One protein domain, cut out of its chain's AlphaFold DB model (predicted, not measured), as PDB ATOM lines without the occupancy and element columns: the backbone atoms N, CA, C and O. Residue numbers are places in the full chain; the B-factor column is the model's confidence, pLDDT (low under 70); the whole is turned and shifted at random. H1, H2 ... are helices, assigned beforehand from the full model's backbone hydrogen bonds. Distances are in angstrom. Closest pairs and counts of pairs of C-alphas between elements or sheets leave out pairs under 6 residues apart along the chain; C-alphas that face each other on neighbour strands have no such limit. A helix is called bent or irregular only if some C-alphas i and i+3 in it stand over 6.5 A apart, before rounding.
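AT A GLANCE: This is residues 15 to 98 of the 233 residues of an uncharacterized protein of Paraburkholderia fungorum (UniProt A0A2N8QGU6). One very long helix, H3, makes the length of a rod, and at its beginning two short helices, H1 and H2, pack on its first arm to form a small compact head. Residues 64 to 98 stick out from this head as a long arm. The 84 printed residues hold three named helices in the order H1, H2, H3 and no named strand, an all-helix class. The whole is extended, with a radius of gyration of the C-alphas of 23.4 A and spans of 79 by 22 by 18 A.

HOW THE PARTS SIT: H3, residues 50 to 98, was assigned as one helix by its hydrogen bonds but is bent, with C-alphas 65 and 68 7.0 A apart; its arms H3a, residues 50 to 65, and H3b, residues 68 to 98, stand at a shallow tilt of 19 degrees. H3b has a kink of 28 degrees near residue 75. H1, residues 15 to 23, touches H3a at a steep tilt of 56 degrees, the closest C-alphas being those of Phe 19 and Ala 55, 4.8 A apart. H2, residues 29 to 41, touches residues 51 to 58 of H3a at a steep tilt of 45 degrees, opposite ways, closest at the C-alphas of Met 35 and Leu 54, 6.5 A apart. H1 and H2 only just touch, with 3 pairs of C-alphas within 8 A, the closest those of Ala 16 and Leu 32 at 7.0 A; H2 does so with residues 32 to 35 alone. H3b is apart from H1 and H2. Every O i to N i+4 pair is within hydrogen-bond range in H1, H2 and H3a, and 25 of 27 are in H3b.

IN THESE COORDINATES: H3a measures 22.4 A from C-alpha 50 at (-60.549, -37.971, -31.384), and H3b 43.9 A to C-alpha 98 at (-12.315, -79.371, -64.847). H2 measures 18.2 A, and H1 11.8 A from C-alpha 15 at (-55.316, -32.181, -38.286).

THE WHOLE: The C-alphas of Arg 45 and Arg 98, the two farthest apart, are 78.9 A apart. The printed part has no cut; the link from H1 to H2 is tight, that from H2 to H3 short. Mean pLDDT of the printed part is 90.7, with residue 47 alone under 70.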
ATOM      1  N   LEU A  15     -55.626 -30.786 -37.934       85.75
ATOM      2  CA  LEU A  15     -55.316 -32.181 -38.286       85.75
ATOM      3  C   LEU A  15     -53.910 -32.316 -38.866       85.75
ATOM      4  O   LEU A  15     -53.191 -33.253 -38.529       85.75
ATOM      5  N   ALA A  16     -53.497 -31.372 -39.714       89.75
ATOM      6  CA  ALA A  16     -52.154 -31.383 -40.285       89.75
ATOM      7  C   ALA A  16     -51.079 -31.203 -39.209       89.75
ATOM      8  O   ALA A  16     -50.029 -31.840 -39.273       89.75
ATOM      9  N   ARG A  17     -51.360 -30.366 -38.206       89.88
ATOM     10  CA  ARG A  17     -50.476 -30.159 -37.060       89.88
ATOM     11  C   ARG A  17     -50.384 -31.401 -36.175       89.88
ATOM     12  O   ARG A  17     -49.276 -31.816 -35.868       89.88
ATOM     13  N   LEU A  18     -51.513 -32.007 -35.808       90.44
ATOM     14  CA  LEU A  18     -51.525 -33.231 -34.997       90.44
ATOM     15  C   LEU A  18     -50.819 -34.385 -35.713       90.44
ATOM     16  O   LEU A  18     -50.031 -35.107 -35.109       90.44
ATOM     17  N   PHE A  19     -51.041 -34.528 -37.020       91.00
ATOM     18  CA  PHE A  19     -50.335 -35.521 -37.821       91.00
ATOM     19  C   PHE A  19     -48.826 -35.261 -37.860       91.00
ATOM     20  O   PHE A  19     -48.044 -36.202 -37.736       91.00
ATOM     21  N   LEU A  20     -48.402 -34.001 -37.997       92.81
ATOM     22  CA  LEU A  20     -46.990 -33.628 -37.936       92.81
ATOM     23  C   LEU A  20     -46.378 -33.944 -36.562       92.81
ATOM     24  O   LEU A  20     -45.269 -34.467 -36.504       92.81
ATOM     25  N   GLU A  21     -47.095 -33.660 -35.474       91.25
ATOM     26  CA  GLU A  21     -46.650 -33.948 -34.104       91.25
ATOM     27  C   GLU A  21     -46.494 -35.459 -33.851       91.25
ATOM     28  O   GLU A  21     -45.548 -35.871 -33.184       91.25
ATOM     29  N   VAL A  22     -47.368 -36.294 -34.425       90.44
ATOM     30  CA  VAL A  22     -47.332 -37.759 -34.262       90.44
ATOM     31  C   VAL A  22     -46.324 -38.437 -35.194       90.44
ATOM     32  O   VAL A  22     -45.594 -39.332 -34.778       90.44
ATOM     33  N   SER A  23     -46.295 -38.050 -36.469       89.06
ATOM     34  CA  SER A  23     -45.512 -38.745 -37.502       89.06
ATOM     35  C   SER A  23     -44.132 -38.132 -37.760       89.06
ATOM     36  O   SER A  23     -43.306 -38.752 -38.429       89.06
ATOM     37  N   GLY A  24     -43.886 -36.905 -37.284       90.81
ATOM     38  CA  GLY A  24     -42.675 -36.130 -37.572       90.81
ATOM     39  C   GLY A  24     -42.594 -35.573 -39.000       90.81
ATOM     40  O   GLY A  24     -41.620 -34.901 -39.334       90.81
ATOM     41  N   ALA A  25     -43.602 -35.819 -39.846       88.69
ATOM     42  CA  ALA A  25     -43.671 -35.345 -41.227       88.69
ATOM     43  C   ALA A  25     -45.064 -34.767 -41.545       88.69
ATOM     44  O   ALA A  25     -46.060 -35.193 -40.963       88.69
ATOM     45  N   PRO A  26     -45.189 -33.795 -42.466       88.50
ATOM     46  CA  PRO A  26     -46.503 -33.303 -42.858       88.50
ATOM     47  C   PRO A  26     -47.314 -34.410 -43.565       88.50
ATOM     48  O   PRO A  26     -46.739 -35.236 -44.288       88.50
ATOM     49  N   PRO A  27     -48.645 -34.450 -43.382       89.88
ATOM     50  CA  PRO A  27     -49.489 -35.370 -44.136       89.88
ATOM     51  C   PRO A  27     -49.529 -34.972 -45.614       89.88
ATOM     52  O   PRO A  27     -49.447 -33.788 -45.947       89.88
ATOM     53  N   ASP A  28     -49.675 -35.962 -46.494       90.19
ATOM     54  CA  ASP A  28     -49.982 -35.693 -47.898       90.19
ATOM     55  C   ASP A  28     -51.461 -35.302 -48.071       90.19
ATOM     56  O   ASP A  28     -52.297 -35.480 -47.175       90.19
ATOM     57  N   ASP A  29     -51.792 -34.749 -49.238       90.12
ATOM     58  CA  ASP A  29     -53.145 -34.267 -49.524       90.12
ATOM     59  C   ASP A  29     -54.189 -35.392 -49.433       90.12
ATOM     60  O   ASP A  29     -55.312 -35.178 -48.973       90.12
ATOM     61  N   THR A  30     -53.812 -36.617 -49.807       92.38
ATOM     62  CA  THR A  30     -54.676 -37.802 -49.725       92.38
ATOM     63  C   THR A  30     -55.006 -38.154 -48.276       92.38
ATOM     64  O   THR A  30     -56.169 -38.408 -47.957       92.38
ATOM     65  N   SER A  31     -54.011 -38.112 -47.394       90.69
ATOM     66  CA  SER A  31     -54.129 -38.390 -45.963       90.69
ATOM     67  C   SER A  31     -54.994 -37.341 -45.280       90.69
ATOM     68  O   SER A  31     -55.918 -37.676 -44.542       90.69
ATOM     69  N   LEU A  32     -54.784 -36.061 -45.600       91.50
ATOM     70  CA  LEU A  32     -55.645 -34.978 -45.118       91.50
ATOM     71  C   LEU A  32     -57.095 -35.153 -45.573       91.50
ATOM     72  O   LEU A  32     -58.020 -34.983 -44.778       91.50
ATOM     73  N   LEU A  33     -57.315 -35.528 -46.834       92.69
ATOM     74  CA  LEU A  33     -58.656 -35.777 -47.360       92.69
ATOM     75  C   LEU A  33     -59.315 -37.016 -46.745       92.69
ATOM     76  O   LEU A  33     -60.535 -37.013 -46.574       92.69
ATOM     77  N   ARG A  34     -58.556 -38.073 -46.430       91.19
ATOM     78  CA  ARG A  34     -59.068 -39.261 -45.728       91.19
ATOM     79  C   ARG A  34     -59.465 -38.918 -44.301       91.19
ATOM     80  O   ARG A  34     -60.617 -39.144 -43.938       91.19
ATOM     81  N   MET A  35     -58.580 -38.274 -43.542       91.94
ATOM     82  CA  MET A  35     -58.883 -37.831 -42.180       91.94
ATOM     83  C   MET A  35     -60.095 -36.889 -42.153       91.94
ATOM     84  O   MET A  35     -61.013 -37.088 -41.366       91.94
ATOM     85  N   ARG A  36     -60.195 -35.913 -43.064       89.94
ATOM     86  CA  ARG A  36     -61.374 -35.025 -43.129       89.94
ATOM     87  C   ARG A  36     -62.668 -35.765 -43.464       89.94
ATOM     88  O   ARG A  36     -63.704 -35.449 -42.888       89.94
ATOM     89  N   ARG A  37     -62.622 -36.756 -44.361       92.19
ATOM     90  CA  ARG A  37     -63.788 -37.597 -44.683       92.19
ATOM     91  C   ARG A  37     -64.237 -38.433 -43.488       92.19
ATOM     92  O   ARG A  37     -65.428 -38.472 -43.202       92.19
ATOM     93  N   VAL A  38     -63.297 -39.057 -42.781       91.56
ATOM     94  CA  VAL A  38     -63.587 -39.846 -41.575       91.56
ATOM     95  C   VAL A  38     -64.113 -38.948 -40.454       91.56
ATOM     96  O   VAL A  38     -65.112 -39.276 -39.826       91.56
ATOM     97  N   SER A  39     -63.509 -37.775 -40.263       89.12
ATOM     98  CA  SER A  39     -63.959 -36.768 -39.297       89.12
ATOM     99  C   SER A  39     -65.391 -36.293 -39.576       89.12
ATOM    100  O   SER A  39     -66.224 -36.275 -38.671       89.12
ATOM    101  N   ALA A  40     -65.718 -36.007 -40.842       89.81
ATOM    102  CA  ALA A  40     -67.068 -35.627 -41.251       89.81
ATOM    103  C   ALA A  40     -68.085 -36.767 -41.058       89.81
ATOM    104  O   ALA A  40     -69.191 -36.523 -40.584       89.81
ATOM    105  N   ALA A  41     -67.713 -38.011 -41.381       90.88
ATOM    106  CA  ALA A  41     -68.572 -39.180 -41.195       90.88
ATOM    107  C   ALA A  41     -68.875 -39.468 -39.715       90.88
ATOM    108  O   ALA A  41     -69.960 -39.939 -39.385       90.88
ATOM    109  N   LEU A  42     -67.927 -39.159 -38.830       87.69
ATOM    110  CA  LEU A  42     -68.065 -39.305 -37.382       87.69
ATOM    111  C   LEU A  42     -68.649 -38.054 -36.698       87.69
ATOM    112  O   LEU A  42     -68.806 -38.054 -35.481       87.69
ATOM    113  N   ASN A  43     -68.983 -37.006 -37.464       88.38
ATOM    114  CA  ASN A  43     -69.489 -35.723 -36.966       88.38
ATOM    115  C   ASN A  43     -68.617 -35.119 -35.845       88.38
ATOM    116  O   ASN A  43     -69.126 -34.623 -34.835       88.38
ATOM    117  N   LEU A  44     -67.292 -35.187 -36.007       86.19
ATOM    118  CA  LEU A  44     -66.362 -34.668 -35.006       86.19
ATOM    119  C   LEU A  44     -66.374 -33.144 -35.014       86.19
ATOM    120  O   LEU A  44     -66.267 -32.505 -36.061       86.19
ATOM    121  N   ARG A  45     -66.477 -32.559 -33.822       81.62
ATOM    122  CA  ARG A  45     -66.351 -31.113 -33.640       81.62
ATOM    123  C   ARG A  45     -64.891 -30.677 -33.749       81.62
ATOM    124  O   ARG A  45     -63.971 -31.474 -33.563       81.62
ATOM    125  N   ASP A  46     -64.691 -29.390 -34.024       70.94
ATOM    126  CA  ASP A  46     -63.367 -28.772 -33.989       70.94
ATOM    127  C   ASP A  46     -62.729 -28.965 -32.599       70.94
ATOM    128  O   ASP A  46     -63.370 -28.707 -31.580       70.94
ATOM    129  N   ASN A  47     -61.459 -29.388 -32.567       67.19
ATOM    130  CA  ASN A  47     -60.675 -29.673 -31.350       67.19
ATOM    131  C   ASN A  47     -61.154 -30.859 -30.490       67.19
ATOM    132  O   ASN A  47     -60.873 -30.901 -29.291       67.19
ATOM    133  N   ASP A  48     -61.844 -31.837 -31.075       80.31
ATOM    134  CA  ASP A  48     -62.141 -33.091 -30.380       80.31
ATOM    135  C   ASP A  48     -60.851 -33.896 -30.112       80.31
ATOM    136  O   ASP A  48     -59.954 -33.971 -30.958       80.31
ATOM    137  N   ALA A  49     -60.768 -34.553 -28.952       86.12
ATOM    138  CA  ALA A  49     -59.668 -35.453 -28.606       86.12
ATOM    139  C   ALA A  49     -59.499 -36.567 -29.653       86.12
ATOM    140  O   ALA A  49     -58.380 -37.029 -29.896       86.12
ATOM    141  N   LEU A  50     -60.582 -36.949 -30.340       87.81
ATOM    142  CA  LEU A  50     -60.549 -37.971 -31.384       87.81
ATOM    143  C   LEU A  50     -59.733 -37.567 -32.627       87.81
ATOM    144  O   LEU A  50     -59.304 -38.439 -33.381       87.81
ATOM    145  N   TRP A  51     -59.432 -36.279 -32.826       90.00
ATOM    146  CA  TRP A  51     -58.552 -35.836 -33.916       90.00
ATOM    147  C   TRP A  51     -57.127 -36.380 -33.753       90.00
ATOM    148  O   TRP A  51     -56.478 -36.714 -34.744       90.00
ATOM    149  N   SER A  52     -56.656 -36.525 -32.510       89.00
ATOM    150  CA  SER A  52     -55.347 -37.122 -32.217       89.00
ATOM    151  C   SER A  52     -55.317 -38.616 -32.555       89.00
ATOM    152  O   SER A  52     -54.380 -39.086 -33.196       89.00
ATOM    153  N   VAL A  53     -56.387 -39.346 -32.224       91.00
ATOM    154  CA  VAL A  53     -56.546 -40.768 -32.568       91.00
ATOM    155  C   VAL A  53     -56.590 -40.947 -34.083       91.00
ATOM    156  O   VAL A  53     -55.933 -41.832 -34.619       91.00
ATOM    157  N   LEU A  54     -57.309 -40.073 -34.787       91.25
ATOM    158  CA  LEU A  54     -57.389 -40.104 -36.242       91.25
ATOM    159  C   LEU A  54     -56.026 -39.853 -36.906       91.25
ATOM    160  O   LEU A  54     -55.671 -40.558 -37.849       91.25
ATOM    161  N   ALA A  55     -55.241 -38.908 -36.383       91.56
ATOM    162  CA  ALA A  55     -53.877 -38.659 -36.842       91.56
ATOM    163  C   ALA A  55     -52.956 -39.876 -36.624       91.56
ATOM    164  O   ALA A  55     -52.185 -40.234 -37.515       91.56
ATOM    165  N   VAL A  56     -53.067 -40.550 -35.472       94.75
ATOM    166  CA  VAL A  56     -52.318 -41.782 -35.164       94.75
ATOM    167  C   VAL A  56     -52.723 -42.937 -36.084       94.75
ATOM    168  O   VAL A  56     -51.860 -43.652 -36.590       94.75
ATOM    169  N   LEU A  57     -54.018 -43.118 -36.343       94.25
ATOM    170  CA  LEU A  57     -54.502 -44.171 -37.239       94.25
ATOM    171  C   LEU A  57     -54.045 -43.945 -38.682       94.25
ATOM    172  O   LEU A  57     -53.560 -44.883 -39.310       94.25
ATOM    173  N   GLU A  58     -54.127 -42.714 -39.190       94.31
ATOM    174  CA  GLU A  58     -53.623 -42.388 -40.530       94.31
ATOM    175  C   GLU A  58     -52.104 -42.613 -40.624       94.31
ATOM    176  O   GLU A  58     -51.609 -43.116 -41.634       94.31
ATOM    177  N   TYR A  59     -51.355 -42.311 -39.554       94.06
ATOM    178  CA  TYR A  59     -49.928 -42.629 -39.477       94.06
ATOM    179  C   TYR A  59     -49.669 -44.138 -39.603       94.06
ATOM    180  O   TYR A  59     -48.840 -44.545 -40.419       94.06
ATOM    181  N   TYR A  60     -50.401 -44.979 -38.862       94.06
ATOM    182  CA  TYR A  60     -50.248 -46.434 -38.961       94.06
ATOM    183  C   TYR A  60     -50.665 -46.983 -40.326       94.06
ATOM    184  O   TYR A  60     -49.970 -47.845 -40.860       94.06
ATOM    185  N   VAL A  61     -51.741 -46.467 -40.926       93.94
ATOM    186  CA  VAL A  61     -52.156 -46.851 -42.286       93.94
ATOM    187  C   VAL A  61     -51.025 -46.587 -43.279       93.94
ATOM    188  O   VAL A  61     -50.611 -47.507 -43.982       93.94
ATOM    189  N   ARG A  62     -50.439 -45.382 -43.278       91.44
ATOM    190  CA  ARG A  62     -49.300 -45.059 -44.157       91.44
ATOM    191  C   ARG A  62     -48.076 -45.920 -43.874       91.44
ATOM    192  O   ARG A  62     -47.381 -46.329 -44.805       91.44
ATOM    193  N   LEU A  63     -47.797 -46.184 -42.600       90.62
ATOM    194  CA  LEU A  63     -46.670 -47.020 -42.204       90.62
ATOM    195  C   LEU A  63     -46.809 -48.434 -42.785       90.62
ATOM    196  O   LEU A  63     -45.840 -48.957 -43.337       90.62
ATOM    197  N   TYR A  64     -48.004 -49.023 -42.709       94.06
ATOM    198  CA  TYR A  64     -48.272 -50.355 -43.247       94.06
ATOM    199  C   TYR A  64     -48.394 -50.383 -44.774       94.06
ATOM    200  O   TYR A  64     -47.949 -51.353 -45.378       94.06
ATOM    201  N   GLU A  65     -48.901 -49.329 -45.417       92.94
ATOM    202  CA  GLU A  65     -48.909 -49.216 -46.885       92.94
ATOM    203  C   GLU A  65     -47.481 -49.145 -47.460       92.94
ATOM    204  O   GLU A  65     -47.190 -49.752 -48.492       92.94
ATOM    205  N   ALA A  66     -46.561 -48.453 -46.779       92.25
ATOM    206  CA  ALA A  66     -45.175 -48.306 -47.228       92.25
ATOM    207  C   ALA A  66     -44.280 -49.520 -46.904       92.25
ATOM    208  O   ALA A  66     -43.228 -49.704 -47.523       92.25
ATOM    209  N   MET A  67     -44.650 -50.345 -45.920       92.88
ATOM    210  CA  MET A  67     -43.791 -51.415 -45.404       92.88
ATOM    211  C   MET A  67     -43.462 -52.518 -46.434       92.88
ATOM    212  O   MET A  67     -42.281 -52.853 -46.546       92.88
ATOM    213  N   PRO A  68     -44.409 -53.049 -47.238       92.31
ATOM    214  CA  PRO A  68     -44.110 -54.090 -48.227       92.31
ATOM    215  C   PRO A  68     -43.076 -53.660 -49.269       92.31
ATOM    216  O   PRO A  68     -42.200 -54.439 -49.638       92.31
ATOM    217  N   GLU A  69     -43.144 -52.407 -49.719       91.19
ATOM    218  CA  GLU A  69     -42.192 -51.873 -50.689       91.19
ATOM    219  C   GLU A  69     -40.802 -51.691 -50.070       91.19
ATOM    220  O   GLU A  69     -39.804 -52.075 -50.673       91.19
ATOM    221  N   ARG A  70     -40.725 -51.223 -48.818       89.88
ATOM    222  CA  ARG A  70     -39.455 -51.151 -48.074       89.88
ATOM    223  C   ARG A  70     -38.824 -52.530 -47.875       89.88
ATOM    224  O   ARG A  70     -37.606 -52.652 -47.977       89.88
ATOM    225  N   ILE A  71     -39.632 -53.565 -47.631       88.69
ATOM    226  CA  ILE A  71     -39.163 -54.957 -47.535       88.69
ATOM    227  C   ILE A  71     -38.630 -55.438 -48.889       88.69
ATOM    228  O   ILE A  71     -37.546 -56.015 -48.937       88.69
ATOM    229  N   ARG A  72     -39.341 -55.170 -49.995       87.38
ATOM    230  CA  ARG A  72     -38.854 -55.502 -51.344       87.38
ATOM    231  C   ARG A  72     -37.531 -54.815 -51.660       87.38
ATOM    232  O   ARG A  72     -36.619 -55.480 -52.133       87.38
ATOM    233  N   GLN A  73     -37.401 -53.525 -51.366       87.69
ATOM    234  CA  GLN A  73     -36.171 -52.766 -51.616       87.69
ATOM    235  C   GLN A  73     -35.001 -53.269 -50.766       87.69
ATOM    236  O   GLN A  73     -33.899 -53.440 -51.283       87.69
ATOM    237  N   ALA A  74     -35.243 -53.565 -49.484       86.00
ATOM    238  CA  ALA A  74     -34.229 -54.149 -48.608       86.00
ATOM    239  C   ALA A  74     -33.830 -55.573 -49.041       86.00
ATOM    240  O   ALA A  74     -32.669 -55.954 -48.910       86.00
ATOM    241  N   GLY A  75     -34.776 -56.358 -49.568       82.38
ATOM    242  CA  GLY A  75     -34.551 -57.739 -49.998       82.38
ATOM    243  C   GLY A  75     -33.903 -57.876 -51.376       82.38
ATOM    244  O   GLY A  75     -33.051 -58.745 -51.552       82.38
ATOM    245  N   ALA A  76     -34.261 -57.022 -52.339       82.81
ATOM    246  CA  ALA A  76     -33.788 -57.113 -53.723       82.81
ATOM    247  C   ALA A  76     -32.256 -57.059 -53.807       82.81
ATOM    248  O   ALA A  76     -31.635 -57.939 -54.396       82.81
ATOM    249  N   GLY A  77     -31.630 -56.097 -53.121       78.81
ATOM    250  CA  GLY A  77     -30.172 -55.966 -53.124       78.81
ATOM    251  C   GLY A  77     -29.448 -57.164 -52.499       78.81
ATOM    252  O   GLY A  77     -28.405 -57.575 -52.999       78.81
ATOM    253  N   GLY A  78     -30.003 -57.749 -51.433       85.81
ATOM    254  CA  GLY A  78     -29.377 -58.871 -50.729       85.81
ATOM    255  C   GLY A  78     -29.519 -60.204 -51.465       85.81
ATOM    256  O   GLY A  78     -28.551 -60.953 -51.580       85.81
ATOM    257  N   VAL A  79     -30.713 -60.499 -51.985       88.75
ATOM    258  CA  VAL A  79     -30.992 -61.777 -52.657       88.75
ATOM    259  C   VAL A  79     -30.297 -61.851 -54.013       88.75
ATOM    260  O   VAL A  79     -29.710 -62.886 -54.333       88.75
ATOM    261  N   ASP A  80     -30.306 -60.767 -54.791       87.31
ATOM    262  CA  ASP A  80     -29.644 -60.754 -56.096       87.31
ATOM    263  C   ASP A  80     -28.118 -60.822 -55.953       87.31
ATOM    264  O   ASP A  80     -27.469 -61.566 -56.691       87.31
ATOM    265  N   ALA A  81     -27.547 -60.140 -54.953       89.56
ATOM    266  CA  ALA A  81     -26.126 -60.253 -54.631       89.56
ATOM    267  C   ALA A  81     -25.750 -61.678 -54.195       89.56
ATOM    268  O   ALA A  81     -24.814 -62.257 -54.746       89.56
ATOM    269  N   ALA A  82     -26.521 -62.285 -53.285       91.69
ATOM    270  CA  ALA A  82     -26.290 -63.659 -52.841       91.69
ATOM    271  C   ALA A  82     -26.399 -64.666 -53.998       91.69
ATOM    272  O   ALA A  82     -25.615 -65.610 -54.092       91.69
ATOM    273  N   ARG A  83     -27.346 -64.458 -54.920       93.44
ATOM    274  CA  ARG A  83     -27.506 -65.296 -56.113       93.44
ATOM    275  C   ARG A  83     -26.325 -65.152 -57.071       93.44
ATOM    276  O   ARG A  83     -25.846 -66.157 -57.593       93.44
ATOM    277  N   ALA A  84     -25.860 -63.926 -57.302       94.19
ATOM    278  CA  ALA A  84     -24.697 -63.662 -58.142       94.19
ATOM    279  C   ALA A  84     -23.428 -64.296 -57.553       94.19
ATOM    280  O   ALA A  84     -22.687 -64.965 -58.275       94.19
ATOM    281  N   GLU A  85     -23.222 -64.166 -56.242       96.75
ATOM    282  CA  GLU A  85     -22.101 -64.782 -55.533       96.75
ATOM    283  C   GLU A  85     -22.167 -66.314 -55.588       96.75
ATOM    284  O   GLU A  85     -21.181 -66.961 -55.940       96.75
ATOM    285  N   ALA A  86     -23.340 -66.910 -55.353       97.44
ATOM    286  CA  ALA A  86     -23.531 -68.355 -55.464       97.44
ATOM    287  C   ALA A  86     -23.242 -68.873 -56.884       97.44
ATOM    288  O   ALA A  86     -22.596 -69.913 -57.054       97.44
ATOM    289  N   HIS A  87     -23.673 -68.146 -57.920       97.69
ATOM    290  CA  HIS A  87     -23.349 -68.489 -59.303       97.69
ATOM    291  C   HIS A  87     -21.851 -68.366 -59.592       97.69
ATOM    292  O   HIS A  87     -21.287 -69.278 -60.198       97.69
ATOM    293  N   ALA A  88     -21.198 -67.298 -59.130       97.88
ATOM    294  CA  ALA A  88     -19.758 -67.112 -59.292       97.88
ATOM    295  C   ALA A  88     -18.959 -68.221 -58.587       97.88
ATOM    296  O   ALA A  88     -18.073 -68.823 -59.195       97.88
ATOM    297  N   ALA A  89     -19.324 -68.566 -57.350       97.88
ATOM    298  CA  ALA A  89     -18.711 -69.655 -56.595       97.88
ATOM    299  C   ALA A  89     -18.896 -71.010 -57.295       97.88
ATOM    300  O   ALA A  89     -17.944 -71.781 -57.426       97.88
ATOM    301  N   THR A  90     -20.094 -71.282 -57.822       98.00
ATOM    302  CA  THR A  90     -20.374 -72.517 -58.570       98.00
ATOM    303  C   THR A  90     -19.541 -72.597 -59.849       98.00
ATOM    304  O   THR A  90     -18.977 -73.646 -60.158       98.00
ATOM    305  N   GLN A  91     -19.419 -71.495 -60.592       98.31
ATOM    306  CA  GLN A  91     -18.595 -71.446 -61.801       98.31
ATOM    307  C   GLN A  91     -17.109 -71.642 -61.486       98.31
ATOM    308  O   GLN A  91     -16.441 -72.411 -62.179       98.31
ATOM    309  N   ALA A  92     -16.608 -71.009 -60.422       98.19
ATOM    310  CA  ALA A  92     -15.238 -71.189 -59.954       98.19
ATOM    311  C   ALA A  92     -14.970 -72.648 -59.555       98.19
ATOM    312  O   ALA A  92     -13.974 -73.232 -59.983       98.19
ATOM    313  N   LEU A  93     -15.893 -73.273 -58.819       98.25
ATOM    314  CA  LEU A  93     -15.797 -74.680 -58.434       98.25
ATOM    315  C   LEU A  93     -15.811 -75.606 -59.659       98.25
ATOM    316  O   LEU A  93     -14.995 -76.520 -59.759       98.25
ATOM    317  N   MET A  94     -16.686 -75.353 -60.637       98.00
ATOM    318  CA  MET A  94     -16.707 -76.115 -61.890       98.00
ATOM    319  C   MET A  94     -15.405 -75.965 -62.682       98.00
ATOM    320  O   MET A  94     -14.931 -76.941 -63.264       98.00
ATOM    321  N   ALA A  95     -14.815 -74.768 -62.717       98.06
ATOM    322  CA  ALA A  95     -13.525 -74.543 -63.361       98.06
ATOM    323  C   ALA A  95     -12.408 -75.328 -62.656       98.06
ATOM    324  O   ALA A  95     -11.651 -76.033 -63.322       98.06
ATOM    325  N   GLN A  96     -12.365 -75.296 -61.320       97.75
ATOM    326  CA  GLN A  96     -11.410 -76.076 -60.528       97.75
ATOM    327  C   GLN A  96     -11.581 -77.586 -60.731       97.75
ATOM    328  O   GLN A  96     -10.589 -78.293 -60.884       97.75
ATOM    329  N   HIS A  97     -12.816 -78.093 -60.789       98.19
ATOM    330  CA  HIS A  97     -13.065 -79.508 -61.072       98.19
ATOM    331  C   HIS A  97     -12.580 -79.918 -62.463       98.19
ATOM    332  O   HIS A  97     -11.971 -80.976 -62.601       98.19
ATOM    333  N   ARG A  98     -12.814 -79.092 -63.491       98.19
ATOM    334  CA  ARG A  98     -12.315 -79.371 -64.847       98.19
ATOM    335  C   ARG A  98     -10.790 -79.382 -64.894       98.19
ATOM    336  O   ARG A  98     -10.223 -80.288 -65.496       98.19
TER     337      ARG A  98